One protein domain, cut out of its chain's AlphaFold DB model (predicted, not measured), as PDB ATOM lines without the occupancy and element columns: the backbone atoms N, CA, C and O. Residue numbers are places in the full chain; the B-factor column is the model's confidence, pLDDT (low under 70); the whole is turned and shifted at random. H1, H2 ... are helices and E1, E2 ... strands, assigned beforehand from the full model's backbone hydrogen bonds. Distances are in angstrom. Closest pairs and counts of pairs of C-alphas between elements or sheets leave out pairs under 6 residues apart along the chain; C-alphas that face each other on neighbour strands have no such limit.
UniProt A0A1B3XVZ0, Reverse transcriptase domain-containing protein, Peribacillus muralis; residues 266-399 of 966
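Overview. This is residues 266 to 399 of the 966 residues of the protein "Reverse transcriptase domain-containing protein" of Peribacillus muralis (UniProt A0A1B3XVZ0). Three helices, H3, H4 and H5, fold back one on the next in a zigzag, with H3 nearest the middle; H1 meets H4 with its first residue, Leu 274, and runs away from it towards H8, the short helices H2, H6 and H8 are gathered loosely beyond H3, and H7 lies next to H8. At one edge a small ribbon, E1 with E2, joins the first and last stretches, and residues 374 to 380 stick out as a loop at the end away from H5. The 134 printed residues, mostly helix by class, hold eight named helices and two named strands in the order E1, H1 to H8, E2; the sheet E1 - E2 is antiparallel. The whole is compact, with a radius of gyration of the C-alphas of 15.1 A and spans of 49 by 38 by 25 A.

Along the chain. Find C-alpha 266 at (151.712, 104.230, 118.450), where E1, residues 266 to 268, begins. Next come H1, residues 274 to 281, 10.6 A long, and H2, residues 285 to 291. H3, residues 300 to 310, and H4, residues 321 to 331, are each 15.3 A long; look for C-alpha 300 at (146.159, 104.832, 96.105). H5, residues 338 to 347, spans 14.6 A. Then follow H6, residues 355 to 361, H7, residues 383 to 386, H8, residues 388 to 391, and E2, residues 395 to 398, ending with C-alpha 398 at (153.544, 99.445, 121.689).

Arrangement. Look first at E1 and E2, antiparallel at 146 degrees: N 267 and O 396 are 2.9 A apart, within hydrogen-bond range. Residues 266 to 267 also pair, parallel, with residues 313 to 314. H1 and H4 only just touch, with 3 pairs of C-alphas within 8 A, the closest Leu 274 and Leu 325 at 5.7 A; they are about perpendicular at 76 degrees. H1 also touches H8, closest at the C-alphas of Lys 280 and Tyr 391, 5.8 A. H2 is close but not clearly touching H6, closest at the C-alphas of Ile 286 and Leu 358, 7.2 A. H3 and H4 form a helical hairpin at a shallow tilt of 30 degrees, opposite ways; their closest C-alphas, Leu 310 and Gly 322, are 5.0 A apart. H4 and H5 form another, closest at the C-alphas of Lys 323 and Leu 345, 7.0 A, at a shallow tilt of 34 degrees, only just short of steep. H3 and H5 are apart. The closest C-alphas of H7 and E2 are Lys 384 and Leu 397, 6.7 A. Every O i to N i+4 pair is within hydrogen-bond range in H1, H2, H3, H4 and H6, and 5 of 6 in H5; H7 and H8 are too short for such a pair.

Size, cuts and confidence. The two C-alphas farthest apart, Asn 335 and Gln 378, are 50.1 A apart. The printed part has no cut; the link from H6 to H7, 21 residues, is long. Mean pLDDT of the printed part is 78.9, with 23 residues under 70, among them 368 to 383.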
ATOM      1  N   ILE A 266     150.699 103.210 118.225       85.50
ATOM      2  CA  ILE A 266     151.712 104.230 118.450       85.50
ATOM      3  C   ILE A 266     151.101 105.170 119.477       85.50
ATOM      4  O   ILE A 266     150.184 105.927 119.146       85.50
ATOM      5  N   LEU A 267     151.539 105.062 120.730       84.06
ATOM      6  CA  LEU A 267     151.087 105.985 121.761       84.06
ATOM      7  C   LEU A 267     151.775 107.318 121.517       84.06
ATOM      8  O   LEU A 267     152.992 107.360 121.389       84.06
ATOM      9  N   LYS A 268     150.989 108.382 121.433       84.50
ATOM     10  CA  LYS A 268     151.436 109.758 121.337       84.50
ATOM     11  C   LYS A 268     150.895 110.517 122.538       84.50
ATOM     12  O   LYS A 268     149.683 110.660 122.673       84.50
ATOM     13  N   GLU A 269     151.776 110.989 123.411       79.12
ATOM     14  CA  GLU A 269     151.355 111.627 124.667       79.12
ATOM     15  C   GLU A 269     150.573 112.925 124.426       79.12
ATOM     16  O   GLU A 269     149.597 113.217 125.112       79.12
ATOM     17  N   THR A 270     150.956 113.678 123.395       81.88
ATOM     18  CA  THR A 270     150.373 114.978 123.046       81.88
ATOM     19  C   THR A 270     149.428 114.877 121.847       81.88
ATOM     20  O   THR A 270     149.830 114.461 120.757       81.88
ATOM     21  N   ARG A 271     148.161 115.289 122.011       85.25
ATOM     22  CA  ARG A 271     147.215 115.395 120.886       85.25
ATOM     23  C   ARG A 271     147.586 116.591 120.012       85.25
ATOM     24  O   ARG A 271     147.620 117.718 120.491       85.25
ATOM     25  N   GLU A 272     147.795 116.350 118.725       89.25
ATOM     26  CA  GLU A 272     148.077 117.391 117.727       89.25
ATOM     27  C   GLU A 272     147.058 117.315 116.583       89.25
ATOM     28  O   GLU A 272     146.451 116.266 116.351       89.25
ATOM     29  N   ASN A 273     146.820 118.422 115.883       91.50
ATOM     30  CA  ASN A 273     145.947 118.417 114.707       91.50
ATOM     31  C   ASN A 273     146.662 117.800 113.490       91.50
ATOM     32  O   ASN A 273     147.877 117.587 113.512       91.50
ATOM     33  N   LEU A 274     145.903 117.494 112.433       93.00
ATOM     34  CA  LEU A 274     146.444 116.858 111.233       93.00
ATOM     35  C   LEU A 274     147.599 117.655 110.625       93.00
ATOM     36  O   LEU A 274     148.645 117.075 110.352       93.00
ATOM     37  N   ASP A 275     147.433 118.966 110.457       91.44
ATOM     38  CA  ASP A 275     148.426 119.806 109.782       91.44
ATOM     39  C   ASP A 275     149.772 119.794 110.532       91.44
ATOM     40  O   ASP A 275     150.824 119.649 109.915       91.44
ATOM     41  N   SER A 276     149.749 119.813 111.871       92.69
ATOM     42  CA  SER A 276     150.951 119.688 112.702       92.69
ATOM     43  C   SER A 276     151.628 118.315 112.584       92.69
ATOM     44  O   SER A 276     152.857 118.224 112.524       92.69
ATOM     45  N   ILE A 277     150.847 117.231 112.523       93.81
ATOM     46  CA  ILE A 277     151.385 115.875 112.338       93.81
ATOM     47  C   ILE A 277     152.042 115.736 110.960       93.81
ATOM     48  O   ILE A 277     153.138 115.181 110.858       93.81
ATOM     49  N   LEU A 278     151.393 116.242 109.910       94.38
ATOM     50  CA  LEU A 278     151.926 116.195 108.549       94.38
ATOM     51  C   LEU A 278     153.201 117.037 108.414       94.38
ATOM     52  O   LEU A 278     154.163 116.555 107.819       94.38
ATOM     53  N   ASP A 279     153.245 118.227 109.021       93.50
ATOM     54  CA  ASP A 279     154.434 119.090 109.042       93.50
ATOM     55  C   ASP A 279     155.644 118.371 109.659       93.50
ATOM     56  O   ASP A 279     156.723 118.319 109.067       93.50
ATOM     57  N   LYS A 280     155.455 117.678 110.788       93.44
ATOM     58  CA  LYS A 280     156.526 116.876 111.401       93.44
ATOM     59  C   LYS A 280     156.955 115.701 110.531       93.44
ATOM     60  O   LYS A 280     158.151 115.466 110.372       93.44
ATOM     61  N   LEU A 281     156.006 114.963 109.956       92.81
ATOM     62  CA  LEU A 281     156.321 113.850 109.057       92.81
ATOM     63  C   LEU A 281     157.038 114.320 107.779       92.81
ATOM     64  O   LEU A 281     157.835 113.558 107.231       92.81
ATOM     65  N   SER A 282     156.827 115.570 107.347       91.19
ATOM     66  CA  SER A 282     157.502 116.190 106.196       91.19
ATOM     67  C   SER A 282     159.010 116.405 106.391       91.19
ATOM     68  O   SER A 282     159.728 116.696 105.438       91.19
ATOM     69  N   GLN A 283     159.539 116.192 107.599       89.69
ATOM     70  CA  GLN A 283     160.988 116.119 107.812       89.69
ATOM     71  C   GLN A 283     161.610 114.879 107.145       89.69
ATOM     72  O   GLN A 283     162.811 114.850 106.883       89.69
ATOM     73  N   CYS A 284     160.808 113.859 106.821       88.75
ATOM     74  CA  CYS A 284     161.213 112.812 105.893       88.75
ATOM     75  C   CYS A 284     161.073 113.325 104.455       88.75
ATOM     76  O   CYS A 284     159.958 113.610 104.021       88.75
ATOM     77  N   ASN A 285     162.173 113.371 103.693       88.94
ATOM     78  CA  ASN A 285     162.145 113.935 102.340       88.94
ATOM     79  C   ASN A 285     161.163 113.206 101.405       88.94
ATOM     80  O   ASN A 285     160.429 113.851 100.668       88.94
ATOM     81  N   ILE A 286     161.051 111.876 101.509       89.00
ATOM     82  CA  ILE A 286     160.052 111.114 100.740       89.00
ATOM     83  C   ILE A 286     158.637 111.572 101.104       89.00
ATOM     84  O   ILE A 286     157.859 111.911 100.224       89.00
ATOM     85  N   VAL A 287     158.299 111.638 102.398       91.75
ATOM     86  CA  VAL A 287     156.959 112.070 102.832       91.75
ATOM     87  C   VAL A 287     156.676 113.514 102.408       91.75
ATOM     88  O   VAL A 287     155.560 113.804 101.983       91.75
ATOM     89  N   LYS A 288     157.677 114.400 102.464       92.69
ATOM     90  CA  LYS A 288     157.587 115.783 101.977       92.69
ATOM     91  C   LYS A 288     157.204 115.852 100.504       92.69
ATOM     92  O   LYS A 288     156.323 116.628 100.143       92.69
ATOM     93  N   GLU A 289     157.848 115.043  99.668       91.38
ATOM     94  CA  GLU A 289     157.555 114.979  98.238       91.38
ATOM     95  C   GLU A 289     156.154 114.406  97.976       91.38
ATOM     96  O   GLU A 289     155.406 114.983  97.189       91.38
ATOM     97  N   LEU A 290     155.734 113.365  98.710       89.75
ATOM     98  CA  LEU A 290     154.369 112.825  98.603       89.75
ATOM     99  C   LEU A 290     153.294 113.842  99.014       89.75
ATOM    100  O   LEU A 290     152.215 113.883  98.423       89.75
ATOM    101  N   LEU A 291     153.574 114.680 100.017       91.94
ATOM    102  CA  LEU A 291     152.647 115.717 100.473       91.94
ATOM    103  C   LEU A 291     152.408 116.817  99.430       91.94
ATOM    104  O   LEU A 291     151.367 117.462  99.497       91.94
ATOM    105  N   LYS A 292     153.278 116.998  98.423       89.38
ATOM    106  CA  LYS A 292     153.015 117.937  97.311       89.38
ATOM    107  C   LYS A 292     151.801 117.531  96.468       89.38
ATOM    108  O   LYS A 292     151.167 118.392  95.864       89.38
ATOM    109  N   ASN A 293     151.461 116.239  96.451       81.69
ATOM    110  CA  ASN A 293     150.295 115.705  95.743       81.69
ATOM    111  C   ASN A 293     149.000 115.813  96.569       81.69
ATOM    112  O   ASN A 293     147.911 115.560  96.052       81.69
ATOM    113  N   TYR A 294     149.090 116.186  97.846       86.25
ATOM    114  CA  TYR A 294     147.938 116.388  98.717       86.25
ATOM    115  C   TYR A 294     147.404 117.829  98.590       86.25
ATOM    116  O   TYR A 294     148.204 118.764  98.597       86.25
ATOM    117  N   PRO A 295     146.076 118.055  98.518       80.38
ATOM    118  CA  PRO A 295     145.010 117.054  98.595       80.38
ATOM    119  C   PRO A 295     144.521 116.483  97.253       80.38
ATOM    120  O   PRO A 295     143.843 115.458  97.253       80.38
ATOM    121  N   ASN A 296     144.852 117.098  96.118       75.69
ATOM    122  CA  ASN A 296     144.093 116.875  94.877       75.69
ATOM    123  C   ASN A 296     144.595 115.702  94.012       75.69
ATOM    124  O   ASN A 296     143.816 115.113  93.269       75.69
ATOM    125  N   ASN A 297     145.868 115.310  94.123       73.69
ATOM    126  CA  ASN A 297     146.530 114.377  93.196       73.69
ATOM    127  C   ASN A 297     147.093 113.115  93.875       73.69
ATOM    128  O   ASN A 297     147.956 112.441  93.315       73.69
ATOM    129  N   LEU A 298     146.608 112.774  95.075       77.75
ATOM    130  CA  LEU A 298     147.144 111.660  95.864       77.75
ATOM    131  C   LEU A 298     146.623 110.296  95.368       77.75
ATOM    132  O   LEU A 298     145.421 110.001  95.466       77.75
ATOM    133  N   ASN A 299     147.519 109.443  94.872       74.56
ATOM    134  CA  ASN A 299     147.205 108.119  94.324       74.56
ATOM    135  C   ASN A 299     147.041 107.042  95.424       74.56
ATOM    136  O   ASN A 299     147.424 107.238  96.575       74.56
ATOM    137  N   GLU A 300     146.467 105.875  95.099       69.56
ATOM    138  CA  GLU A 300     146.159 104.832  96.105       69.56
ATOM    139  C   GLU A 300     147.407 104.326  96.854       69.56
ATOM    140  O   GLU A 300     147.344 104.038  98.051       69.56
ATOM    141  N   ASN A 301     148.562 104.267  96.187       70.44
ATOM    142  CA  ASN A 301     149.816 103.844  96.804       70.44
ATOM    143  C   ASN A 301     150.312 104.838  97.858       70.44
ATOM    144  O   ASN A 301     150.797 104.405  98.904       70.44
ATOM    145  N   GLU A 302     150.170 106.136  97.600       82.62
ATOM    146  CA  GLU A 302     150.487 107.215  98.541       82.62
ATOM    147  C   GLU A 302     149.496 107.223  99.710       82.62
ATOM    148  O   GLU A 302     149.901 107.326 100.868       82.62
ATOM    149  N   ARG A 303     148.200 106.996  99.443       84.19
ATOM    150  CA  ARG A 303     147.164 106.888 100.490       84.19
ATOM    151  C   ARG A 303     147.501 105.783 101.489       84.19
ATOM    152  O   ARG A 303     147.381 105.987 102.693       84.19
ATOM    153  N   VAL A 304     147.968 104.631 101.006       80.25
ATOM    154  CA  VAL A 304     148.405 103.498 101.843       80.25
ATOM    155  C   VAL A 304     149.550 103.883 102.790       80.25
ATOM    156  O   VAL A 304     149.556 103.417 103.931       80.25
ATOM    157  N   ILE A 305     150.479 104.753 102.369       88.06
ATOM    158  CA  ILE A 305     151.575 105.244 103.223       88.06
ATOM    159  C   ILE A 305     151.028 106.051 104.397       88.06
ATOM    160  O   ILE A 305     151.333 105.736 105.550       88.06
ATOM    161  N   PHE A 306     150.174 107.041 104.128       91.06
ATOM    162  CA  PHE A 306     149.584 107.871 105.181       91.06
ATOM    163  C   PHE A 306     148.646 107.068 106.090       91.06
ATOM    164  O   PHE A 306     148.661 107.266 107.302       91.06
ATOM    165  N   VAL A 307     147.914 106.081 105.559       88.12
ATOM    166  CA  VAL A 307     147.154 105.137 106.397       88.12
ATOM    167  C   VAL A 307     148.086 104.344 107.313       88.12
ATOM    168  O   VAL A 307     147.800 104.231 108.501       88.12
ATOM    169  N   GLY A 308     149.211 103.824 106.816       86.50
ATOM    170  CA  GLY A 308     150.189 103.115 107.646       86.50
ATOM    171  C   GLY A 308     150.791 103.987 108.754       86.50
ATOM    172  O   GLY A 308     150.922 103.528 109.889       86.50
ATOM    173  N   LEU A 309     151.114 105.247 108.446       90.88
ATOM    174  CA  LEU A 309     151.701 106.203 109.394       90.88
ATOM    175  C   LEU A 309     150.702 106.690 110.454       90.88
ATOM    176  O   LEU A 309     151.079 106.843 111.614       90.88
ATOM    177  N   LEU A 310     149.439 106.925 110.078       92.94
ATOM    178  CA  LEU A 310     148.468 107.603 110.943       92.94
ATOM    179  C   LEU A 310     147.493 106.654 111.653       92.94
ATOM    180  O   LEU A 310     147.164 106.891 112.810       92.94
ATOM    181  N   ASN A 311     147.049 105.559 111.018       88.06
ATOM    182  CA  ASN A 311     145.921 104.733 111.500       88.06
ATOM    183  C   ASN A 311     146.108 104.179 112.919       88.06
ATOM    184  O   ASN A 311     145.138 103.915 113.626       88.06
ATOM    185  N   ARG A 312     147.363 103.958 113.320       87.69
ATOM    186  CA  ARG A 312     147.721 103.356 114.606       87.69
ATOM    187  C   ARG A 312     148.085 104.371 115.687       87.69
ATOM    188  O   ARG A 312     148.387 103.933 116.797       87.69
ATOM    189  N   LEU A 313     148.062 105.672 115.387       90.12
ATOM    190  CA  LEU A 313     148.274 106.721 116.383       90.12
ATOM    191  C   LEU A 313     147.133 106.728 117.401       90.12
ATOM    192  O   LEU A 313     145.954 106.650 117.048       90.12
ATOM    193  N   LYS A 314     147.499 106.841 118.673       89.69
ATOM    194  CA  LYS A 314     146.593 106.902 119.820       89.69
ATOM    195  C   LYS A 314     147.110 107.926 120.811       89.69
ATOM    196  O   LYS A 314     148.318 108.097 120.903       89.69
ATOM    197  N   THR A 315     146.229 108.549 121.579       87.94
ATOM    198  CA  THR A 315     146.635 109.297 122.777       87.94
ATOM    199  C   THR A 315     146.198 108.549 124.030       87.94
ATOM    200  O   THR A 315     145.398 107.616 123.944       87.94
ATOM    201  N   SER A 316     146.709 108.948 125.194       81.31
ATOM    202  CA  SER A 316     146.294 108.398 126.496       81.31
ATOM    203  C   SER A 316     144.777 108.476 126.725       81.31
ATOM    204  O   SER A 316     144.212 107.628 127.413       81.31
ATOM    205  N   GLU A 317     144.114 109.457 126.110       82.75
ATOM    206  CA  GLU A 317     142.683 109.738 126.264       82.75
ATOM    207  C   GLU A 317     141.833 109.335 125.043       82.75
ATOM    208  O   GLU A 317     140.606 109.306 125.139       82.75
ATOM    209  N   ASN A 318     142.442 109.017 123.888       82.94
ATOM    210  CA  ASN A 318     141.711 108.709 122.653       82.94
ATOM    211  C   ASN A 318     142.362 107.591 121.814       82.94
ATOM    212  O   ASN A 318     143.313 107.800 121.055       82.94
ATOM    213  N   ASP A 319     141.746 106.407 121.873       82.50
ATOM    214  CA  ASP A 319     142.110 105.214 121.097       82.50
ATOM    215  C   ASP A 319     141.851 105.333 119.581       82.50
ATOM    216  O   ASP A 319     142.409 104.553 118.804       82.50
ATOM    217  N   ASN A 320     140.995 106.268 119.157       86.00
ATOM    218  CA  ASN A 320     140.611 106.484 117.758       86.00
ATOM    219  C   ASN A 320     141.315 107.684 117.117       86.00
ATOM    220  O   ASN A 320     141.041 107.984 115.956       86.00
ATOM    221  N   TYR A 321     142.237 108.338 117.825       91.31
ATOM    222  CA  TYR A 321     142.921 109.545 117.362       91.31
ATOM    223  C   TYR A 321     143.473 109.424 115.928       91.31
ATOM    224  O   TYR A 321     143.178 110.256 115.077       91.31
ATOM    225  N   GLY A 322     144.185 108.342 115.608       90.44
ATOM    226  CA  GLY A 322     144.707 108.100 114.260       90.44
ATOM    227  C   GLY A 322     143.632 107.932 113.181       90.44
ATOM    228  O   GLY A 322     143.816 108.357 112.041       90.44
ATOM    229  N   LYS A 323     142.477 107.353 113.534       89.75
ATOM    230  CA  LYS A 323     141.329 107.225 112.622       89.75
ATOM    231  C   LYS A 323     140.634 108.563 112.395       89.75
ATOM    232  O   LYS A 323     140.189 108.811 111.280       89.75
ATOM    233  N   GLU A 324     140.563 109.413 113.417       91.56
ATOM    234  CA  GLU A 324     140.063 110.788 113.295       91.56
ATOM    235  C   GLU A 324     140.965 111.618 112.376       91.56
ATOM    236  O   GLU A 324     140.462 112.263 111.461       91.56
ATOM    237  N   LEU A 325     142.289 111.522 112.546       93.88
ATOM    238  CA  LEU A 325     143.256 112.168 111.652       93.88
ATOM    239  C   LEU A 325     143.105 111.691 110.206       93.88
ATOM    240  O   LEU A 325     143.132 112.500 109.286       93.88
ATOM    241  N   LEU A 326     142.921 110.384 109.989       93.19
ATOM    242  CA  LEU A 326     142.692 109.849 108.646       93.19
ATOM    243  C   LEU A 326     141.353 110.280 108.061       93.19
ATOM    244  O   LEU A 326     141.268 110.530 106.862       93.19
ATOM    245  N   TRP A 327     140.310 110.366 108.884       91.75
ATOM    246  CA  TRP A 327     139.024 110.896 108.457       91.75
ATOM    247  C   TRP A 327     139.165 112.345 107.983       91.75
ATOM    248  O   TRP A 327     138.728 112.662 106.879       91.75
ATOM    249  N   GLU A 328     139.838 113.191 108.769       92.62
ATOM    250  CA  GLU A 328     140.146 114.571 108.392       92.62
ATOM    251  C   GLU A 328     140.996 114.626 107.109       92.62
ATOM    252  O   GLU A 328     140.647 115.347 106.173       92.62
ATOM    253  N   PHE A 329     142.046 113.804 107.016       93.19
ATOM    254  CA  PHE A 329     142.942 113.726 105.858       93.19
ATOM    255  C   PHE A 329     142.186 113.388 104.572       93.19
ATOM    256  O   PHE A 329     142.303 114.093 103.575       93.19
ATOM    257  N   PHE A 330     141.354 112.344 104.586       90.62
ATOM    258  CA  PHE A 330     140.578 111.961 103.407       90.62
ATOM    259  C   PHE A 330     139.440 112.934 103.097       90.62
ATOM    260  O   PHE A 330     139.074 113.050 101.929       90.62
ATOM    261  N   SER A 331     138.894 113.635 104.097       90.19
ATOM    262  CA  SER A 331     137.828 114.626 103.886       90.19
ATOM    263  C   SER A 331     138.275 115.833 103.064       90.19
ATOM    264  O   SER A 331     137.448 116.461 102.408       90.19
ATOM    265  N   LYS A 332     139.581 116.127 103.070       89.56
ATOM    266  CA  LYS A 332     140.198 117.225 102.321       89.56
ATOM    267  C   LYS A 332     140.503 116.855 100.852       89.56
ATOM    268  O   LYS A 332     140.863 117.752 100.104       89.56
ATOM    269  N   ILE A 333     140.362 115.584 100.433       86.69
ATOM    270  CA  ILE A 333     140.706 115.074  99.083       86.69
ATOM    271  C   ILE A 333     139.519 115.143  98.104       86.69
ATOM    272  O   ILE A 333     138.393 114.770  98.444       86.69
ATOM    273  N   ASP A 334     139.797 115.503  96.846       72.94
ATOM    274  CA  ASP A 334     138.824 115.478  95.747       72.94
ATOM    275  C   ASP A 334     138.235 114.065  95.530       72.94
ATOM    276  O   ASP A 334     138.951 113.065  95.423       72.94
ATOM    277  N   ASN A 335     136.903 113.964  95.429       74.81
ATOM    278  CA  ASN A 335     136.120 112.713  95.400       74.81
ATOM    279  C   ASN A 335     136.014 111.948  96.737       74.81
ATOM    280  O   ASN A 335     135.816 110.726  96.742       74.81
ATOM    281  N   PHE A 336     136.103 112.633  97.882       84.75
ATOM    282  CA  PHE A 336     135.804 112.044  99.189       84.75
ATOM    283  C   PHE A 336     134.404 111.397  99.227       84.75
ATOM    284  O   PHE A 336     133.388 112.040  98.972       84.75
ATOM    285  N   ARG A 337     134.340 110.100  99.569       84.19
ATOM    286  CA  ARG A 337     133.084 109.342  99.732       84.19
ATOM    287  C   ARG A 337     132.928 108.905 101.194       84.19
ATOM    288  O   ARG A 337     133.464 107.851 101.543       84.19
ATOM    289  N   PRO A 338     132.195 109.658 102.036       85.31
ATOM    290  CA  PRO A 338     132.128 109.436 103.484       85.31
ATOM    291  C   PRO A 338     131.799 107.990 103.880       85.31
ATOM    292  O   PRO A 338     132.518 107.390 104.678       85.31
ATOM    293  N   ASP A 339     130.775 107.388 103.268       83.81
ATOM    294  CA  ASP A 339     130.328 106.028 103.604       83.81
ATOM    295  C   ASP A 339     131.364 104.958 103.242       83.81
ATOM    296  O   ASP A 339     131.622 104.024 104.006       83.81
ATOM    297  N   LEU A 340     132.001 105.110 102.077       79.06
ATOM    298  CA  LEU A 340     133.044 104.198 101.619       79.06
ATOM    299  C   LEU A 340     134.304 104.341 102.476       79.06
ATOM    300  O   LEU A 340     134.892 103.329 102.860       79.06
ATOM    301  N   THR A 341     134.704 105.573 102.799       81.56
ATOM    302  CA  THR A 341     135.863 105.850 103.653       81.56
ATOM    303  C   THR A 341     135.641 105.309 105.060       81.56
ATOM    304  O   THR A 341     136.516 104.617 105.575       81.56
ATOM    305  N   LYS A 342     134.454 105.508 105.649       79.62
ATOM    306  CA  LYS A 342     134.094 104.954 106.963       79.62
ATOM    307  C   LYS A 342     134.213 103.429 106.972       79.62
ATOM    308  O   LYS A 342     134.948 102.869 107.783       79.62
ATOM    309  N   LYS A 343     133.585 102.765 105.994       75.94
ATOM    310  CA  LYS A 343     133.635 101.304 105.835       75.94
ATOM    311  C   LYS A 343     135.062 100.781 105.624       75.94
ATOM    312  O   LYS A 343     135.407  99.705 106.115       75.94
ATOM    313  N   LYS A 344     135.902 101.514 104.885       74.62
ATOM    314  CA  LYS A 344     137.312 101.153 104.673       74.62
ATOM    315  C   LYS A 344     138.139 101.331 105.953       74.62
ATOM    316  O   LYS A 344     138.865 100.409 106.314       74.62
ATOM    317  N   LEU A 345     138.006 102.450 106.667       72.88
ATOM    318  CA  LEU A 345     138.747 102.730 107.908       72.88
ATOM    319  C   LEU A 345     138.382 101.784 109.066       72.88
ATOM    320  O   LEU A 345     139.213 101.526 109.934       72.88
ATOM    321  N   GLU A 346     137.178 101.207 109.072       70.81
ATOM    322  CA  GLU A 346     136.803 100.144 110.019       70.81
ATOM    323  C   GLU A 346     137.608  98.848 109.816       70.81
ATOM    324  O   GLU A 346     137.869  98.131 110.782       70.81
ATOM    325  N   ASN A 347     138.033  98.563 108.579       62.31
ATOM    326  CA  ASN A 347     138.679  97.305 108.189       62.31
ATOM    327  C   ASN A 347     140.186  97.440 107.887       62.31
ATOM    328  O   ASN A 347     140.887  96.432 107.775       62.31
ATOM    329  N   LEU A 348     140.705  98.666 107.756       66.62
ATOM    330  CA  LEU A 348     142.115  98.943 107.483       66.62
ATOM    331  C   LEU A 348     142.961  98.793 108.756       66.62
ATOM    332  O   LEU A 348     142.786  99.508 109.739       66.62
ATOM    333  N   ASN A 349     143.924  97.872 108.720       67.31
ATOM    334  CA  ASN A 349     144.824  97.561 109.837       67.31
ATOM    335  C   ASN A 349     146.293  97.570 109.374       67.31
ATOM    336  O   ASN A 349     147.049  96.637 109.644       67.31
ATOM    337  N   LEU A 350     146.683  98.606 108.625       77.06
ATOM    338  CA  LEU A 350     148.049  98.757 108.119       77.06
ATOM    339  C   LEU A 350     149.021  99.131 109.239       77.06
ATOM    340  O   LEU A 350     148.649  99.775 110.219       77.06
ATOM    341  N   TYR A 351     150.254  98.662 109.110       82.31
ATOM    342  CA  TYR A 351     151.359  98.961 110.014       82.31
ATOM    343  C   TYR A 351     152.178 100.148 109.472       82.31
ATOM    344  O   TYR A 351     152.061 100.457 108.285       82.31
ATOM    345  N   PRO A 352     153.001 100.815 110.296       86.06
ATOM    346  CA  PRO A 352     153.807 101.944 109.846       86.06
ATOM    347  C   PRO A 352     154.887 101.504 108.863       86.06
ATOM    348  O   PRO A 352     155.592 100.539 109.160       86.06
ATOM    349  N   PRO A 353     155.041 102.177 107.713       85.12
ATOM    350  CA  PRO A 353     156.051 101.817 106.727       85.12
ATOM    351  C   PRO A 353     157.458 102.066 107.266       85.12
ATOM    352  O   PRO A 353     157.697 103.044 107.981       85.12
ATOM    353  N   THR A 354     158.391 101.189 106.901       82.44
ATOM    354  CA  THR A 354     159.813 101.394 107.194       82.44
ATOM    355  C   THR A 354     160.438 102.387 106.208       82.44
ATOM    356  O   THR A 354     160.006 102.492 105.062       82.44
ATOM    357  N   CYS A 355     161.485 103.104 106.618       81.75
ATOM    358  CA  CYS A 355     162.273 103.973 105.739       81.75
ATOM    359  C   CYS A 355     162.907 103.186 104.583       81.75
ATOM    360  O   CYS A 355     163.009 103.717 103.483       81.75
ATOM    361  N   VAL A 356     163.270 101.915 104.811       70.69
ATOM    362  CA  VAL A 356     163.736 100.998 103.757       70.69
ATOM    363  C   VAL A 356     162.651 100.812 102.707       70.69
ATOM    364  O   VAL A 356     162.884 101.120 101.547       70.69
ATOM    365  N   PHE A 357     161.450 100.405 103.126       76.19
ATOM    366  CA  PHE A 357     160.318 100.230 102.219       76.19
ATOM    367  C   PHE A 357     159.959 101.512 101.462       76.19
ATOM    368  O   PHE A 357     159.634 101.445 100.283       76.19
ATOM    369  N   LEU A 358     160.018 102.677 102.113       78.31
ATOM    370  CA  LEU A 358     159.723 103.947 101.452       78.31
ATOM    371  C   LEU A 358     160.751 104.303 100.379       78.31
ATOM    372  O   LEU A 358     160.336 104.716  99.304       78.31
ATOM    373  N   ARG A 359     162.053 104.125 100.637       78.94
ATOM    374  CA  ARG A 359     163.098 104.369  99.626       78.94
ATOM    375  C   ARG A 359     162.952 103.428  98.437       78.94
ATOM    376  O   ARG A 359     162.878 103.892  97.315       78.94
ATOM    377  N   THR A 360     162.788 102.140  98.723       68.06
ATOM    378  CA  THR A 360     162.461 101.090  97.750       68.06
ATOM    379  C   THR A 360     161.237 101.435  96.895       68.06
ATOM    380  O   THR A 360     161.197 101.157  95.705       68.06
ATOM    381  N   LYS A 361     160.183 101.998  97.500       70.56
ATOM    382  CA  LYS A 361     158.926 102.279  96.793       70.56
ATOM    383  C   LYS A 361     158.944 103.609  96.036       70.56
ATOM    384  O   LYS A 361     158.161 103.775  95.103       70.56
ATOM    385  N   PHE A 362     159.778 104.556  96.458       74.94
ATOM    386  CA  PHE A 362     159.883 105.889  95.871       74.94
ATOM    387  C   PHE A 362     161.353 106.283  95.633       74.94
ATOM    388  O   PHE A 362     161.825 107.262  96.222       74.94
ATOM    389  N   PRO A 363     162.081 105.539  94.782       68.81
ATOM    390  CA  PRO A 363     163.509 105.760  94.548       68.81
ATOM    391  C   PRO A 363     163.819 107.115  93.910       68.81
ATOM    392  O   PRO A 363     164.917 107.638  94.074       68.81
ATOM    393  N   GLN A 364     162.838 107.731  93.243       73.81
ATOM    394  CA  GLN A 364     162.971 109.056  92.636       73.81
ATOM    395  C   GLN A 364     163.175 110.195  93.653       73.81
ATOM    396  O   GLN A 364     163.463 111.323  93.253       73.81
ATOM    397  N   TYR A 365     162.988 109.942  94.952       79.62
ATOM    398  CA  TYR A 365     163.157 110.938  96.009       79.62
ATOM    399  C   TYR A 365     164.337 110.562  96.918       79.62
ATOM    400  O   TYR A 365     164.281 109.576  97.653       79.62
ATOM    401  N   ASN A 366     165.386 111.387  96.940       70.00
ATOM    402  CA  ASN A 366     166.544 111.175  97.817       70.00
ATOM    403  C   ASN A 366     166.126 111.240  99.301       70.00
ATOM    404  O   ASN A 366     165.579 112.252  99.725       70.00
ATOM    405  N   CYS A 367     166.385 110.210 100.120       70.56
ATOM    406  CA  CYS A 367     166.305 110.341 101.585       70.56
ATOM    407  C   CYS A 367     167.617 109.965 102.268       70.56
ATOM    408  O   CYS A 367     168.008 108.799 102.235       70.56
ATOM    409  N   ASP A 368     168.152 110.893 103.062       61.66
ATOM    410  CA  ASP A 368     169.338 110.717 103.922       61.66
ATOM    411  C   ASP A 368     169.007 110.002 105.245       61.66
ATOM    412  O   ASP A 368     169.597 110.217 106.298       61.66
ATOM    413  N   CYS A 369     167.971 109.172 105.220       65.44
ATOM    414  CA  CYS A 369     167.529 108.373 106.340       65.44
ATOM    415  C   CYS A 369     168.622 107.318 106.674       65.44
ATOM    416  O   CYS A 369     168.555 106.228 106.103       65.44
ATOM    417  N   ASP A 370     169.584 107.622 107.556       54.03
ATOM    418  CA  ASP A 370     170.722 106.748 107.920       54.03
ATOM    419  C   ASP A 370     170.320 105.281 108.099       54.03
ATOM    420  O   ASP A 370     169.368 104.951 108.813       54.03
ATOM    421  N   ASN A 371     171.050 104.392 107.430       54.38
ATOM    422  CA  ASN A 371     170.701 102.982 107.315       54.38
ATOM    423  C   ASN A 371     171.827 102.038 107.771       54.38
ATOM    424  O   ASN A 371     171.838 100.887 107.351       54.38
ATOM    425  N   ASP A 372     172.712 102.501 108.661       41.09
ATOM    426  CA  ASP A 372     173.840 101.726 109.207       41.09
ATOM    427  C   ASP A 372     173.812 101.600 110.742       41.09
ATOM    428  O   ASP A 372     174.828 101.680 111.431       41.09
ATOM    429  N   VAL A 373     172.645 101.295 111.318       40.69
ATOM    430  CA  VAL A 373     172.631 100.590 112.611       40.69
ATOM    431  C   VAL A 373     172.672  99.097 112.316       40.69
ATOM    432  O   VAL A 373     171.681  98.375 112.436       40.69
ATOM    433  N   VAL A 374     173.859  98.638 111.907       35.62
ATOM    434  CA  VAL A 374     174.302  97.263 112.146       35.62
ATOM    435  C   VAL A 374     173.927  96.939 113.581       35.62
ATOM    436  O   VAL A 374     174.231  97.727 114.477       35.62
ATOM    437  N   VAL A 375     173.246  95.808 113.767       36.22
ATOM    438  CA  VAL A 375     172.912  95.175 115.045       36.22
ATOM    439  C   VAL A 375     174.078  95.354 116.022       36.22
ATOM    440  O   VAL A 375     174.999  94.538 116.079       36.22
ATOM    441  N   LYS A 376     174.070  96.448 116.790       30.91
ATOM    442  CA  LYS A 376     174.965  96.593 117.923       30.91
ATOM    443  C   LYS A 376     174.434  95.594 118.930       30.91
ATOM    444  O   LYS A 376     173.349  95.754 119.482       30.91
ATOM    445  N   LYS A 377     175.191  94.508 119.091       37.09
ATOM    446  CA  LYS A 377     175.121  93.644 120.264       37.09
ATOM    447  C   LYS A 377     174.978  94.551 121.491       37.09
ATOM    448  O   LYS A 377     175.818  95.423 121.685       37.09
ATOM    449  N   GLN A 378     173.941  94.278 122.284       34.41
ATOM    450  CA  GLN A 378     173.527  94.960 123.520       34.41
ATOM    451  C   GLN A 378     172.673  96.225 123.319       34.41
ATOM    452  O   GLN A 378     173.179  97.320 123.103       34.41
ATOM    453  N   GLY A 379     171.356  96.065 123.483       36.69
ATOM    454  CA  GLY A 379     170.401  97.164 123.640       36.69
ATOM    455  C   GLY A 379     169.126  96.960 122.826       36.69
ATOM    456  O   GLY A 379     169.180  96.577 121.662       36.69
ATOM    457  N   ILE A 380     167.972  97.199 123.447       36.94
ATOM    458  CA  ILE A 380     166.646  97.164 122.813       36.94
ATOM    459  C   ILE A 380     166.666  98.057 121.562       36.94
ATOM    460  O   ILE A 380     166.903  99.261 121.655       36.94
ATOM    461  N   VAL A 381     166.429  97.476 120.386       51.22
ATOM    462  CA  VAL A 381     166.348  98.220 119.123       51.22
ATOM    463  C   VAL A 381     165.072  99.067 119.139       51.22
ATOM    464  O   VAL A 381     163.967  98.522 119.138       51.22
ATOM    465  N   ASN A 382     165.196 100.399 119.144       65.12
ATOM    466  CA  ASN A 382     164.040 101.288 119.022       65.12
ATOM    467  C   ASN A 382     163.514 101.254 117.578       65.12
ATOM    468  O   ASN A 382     163.969 101.999 116.711       65.12
ATOM    469  N   LEU A 383     162.543 100.371 117.315       68.00
ATOM    470  CA  LEU A 383     161.963 100.141 115.985       68.00
ATOM    471  C   LEU A 383     161.431 101.425 115.315       68.00
ATOM    472  O   LEU A 383     161.349 101.480 114.091       68.00
ATOM    473  N   LYS A 384     161.106 102.467 116.092       73.88
ATOM    474  CA  LYS A 384     160.599 103.760 115.606       73.88
ATOM    475  C   LYS A 384     161.601 104.480 114.703       73.88
ATOM    476  O   LYS A 384     161.178 105.144 113.759       73.88
ATOM    477  N   GLU A 385     162.899 104.305 114.951       75.38
ATOM    478  CA  GLU A 385     163.977 104.946 114.185       75.38
ATOM    479  C   GLU A 385     164.024 104.490 112.719       75.38
ATOM    480  O   GLU A 385     164.527 105.200 111.846       75.38
ATOM    481  N   TYR A 386     163.416 103.336 112.428       76.94
ATOM    482  CA  TYR A 386     163.331 102.750 111.094       76.94
ATOM    483  C   TYR A 386     162.096 103.209 110.308       76.94
ATOM    484  O   TYR A 386     161.771 102.590 109.299       76.94
ATOM    485  N   SER A 387     161.376 104.250 110.738       85.06
ATOM    486  CA  SER A 387     160.178 104.785 110.072       85.06
ATOM    487  C   SER A 387     160.125 106.315 110.168       85.06
ATOM    488  O   SER A 387     160.667 106.873 111.124       85.06
ATOM    489  N   PRO A 388     159.414 107.026 109.263       90.00
ATOM    490  CA  PRO A 388     159.162 108.465 109.419       90.00
ATOM    491  C   PRO A 388     158.515 108.854 110.756       90.00
ATOM    492  O   PRO A 388     158.583 110.014 111.154       90.00
ATOM    493  N   LEU A 389     157.942 107.890 111.485       87.94
ATOM    494  CA  LEU A 389     157.476 108.084 112.858       87.94
ATOM    495  C   LEU A 389     158.536 108.672 113.798       87.94
ATOM    496  O   LEU A 389     158.159 109.311 114.778       87.94
ATOM    497  N   ARG A 390     159.837 108.514 113.518       86.94
ATOM    498  CA  ARG A 390     160.913 109.134 114.310       86.94
ATOM    499  C   ARG A 390     160.781 110.651 114.471       86.94
ATOM    500  O   ARG A 390     161.131 111.177 115.521       86.94
ATOM    501  N   TYR A 391     160.199 111.342 113.489       89.38
ATOM    502  CA  TYR A 391     159.997 112.796 113.541       89.38
ATOM    503  C   TYR A 391     158.810 113.215 114.423       89.38
ATOM    504  O   TYR A 391     158.666 114.387 114.778       89.38
ATOM    505  N   LEU A 392     157.972 112.261 114.840       88.69
ATOM    506  CA  LEU A 392     156.942 112.498 115.842       88.69
ATOM    507  C   LEU A 392     157.556 112.358 117.243       88.69
ATOM    508  O   LEU A 392     157.782 111.249 117.740       88.69
ATOM    509  N   LYS A 393     157.809 113.496 117.897       81.69
ATOM    510  CA  LYS A 393     158.204 113.543 119.316       81.69
ATOM    511  C   LYS A 393     157.126 112.916 120.210       81.69
ATOM    512  O   LYS A 393     155.946 112.903 119.842       81.69
ATOM    513  N   ASP A 394     157.566 112.373 121.344       81.31
ATOM    514  CA  ASP A 394     156.714 111.774 122.385       81.31
ATOM    515  C   ASP A 394     155.807 110.660 121.845       81.31
ATOM    516  O   ASP A 394     154.637 110.539 122.212       81.31
ATOM    517  N   THR A 395     156.345 109.881 120.896       81.81
ATOM    518  CA  THR A 395     155.697 108.669 120.389       81.81
ATOM    519  C   THR A 395     156.453 107.413 120.786       81.81
ATOM    520  O   THR A 395     157.665 107.327 120.570       81.81
ATOM    521  N   GLU A 396     155.720 106.436 121.310       82.81
ATOM    522  CA  GLU A 396     156.218 105.133 121.737       82.81
ATOM    523  C   GLU A 396     155.515 104.019 120.950       82.81
ATOM    524  O   GLU A 396     154.289 104.009 120.785       82.81
ATOM    525  N   LEU A 397     156.300 103.072 120.428       77.56
ATOM    526  CA  LEU A 397     155.753 101.885 119.783       77.56
ATOM    527  C   LEU A 397     155.320 100.888 120.845       77.56
ATOM    528  O   LEU A 397     156.138 100.427 121.632       77.56
ATOM    529  N   VAL A 398     154.055 100.489 120.804       70.12
ATOM    530  CA  VAL A 398     153.544  99.445 121.689       70.12
ATOM    531  C   VAL A 398     153.843  98.079 121.052       70.12
ATOM    532  O   VAL A 398     153.191  97.731 120.053       70.12
ATOM    533  N   PRO A 399     154.808  97.292 121.576       62.06
ATOM    534  CA  PRO A 399     155.162  96.005 120.992       62.06
ATOM    535  C   PRO A 399     153.985  95.028 121.054       62.06
ATOM    536  O   PRO A 399     153.055  95.159 121.856       62.06
TER     537      PRO A 399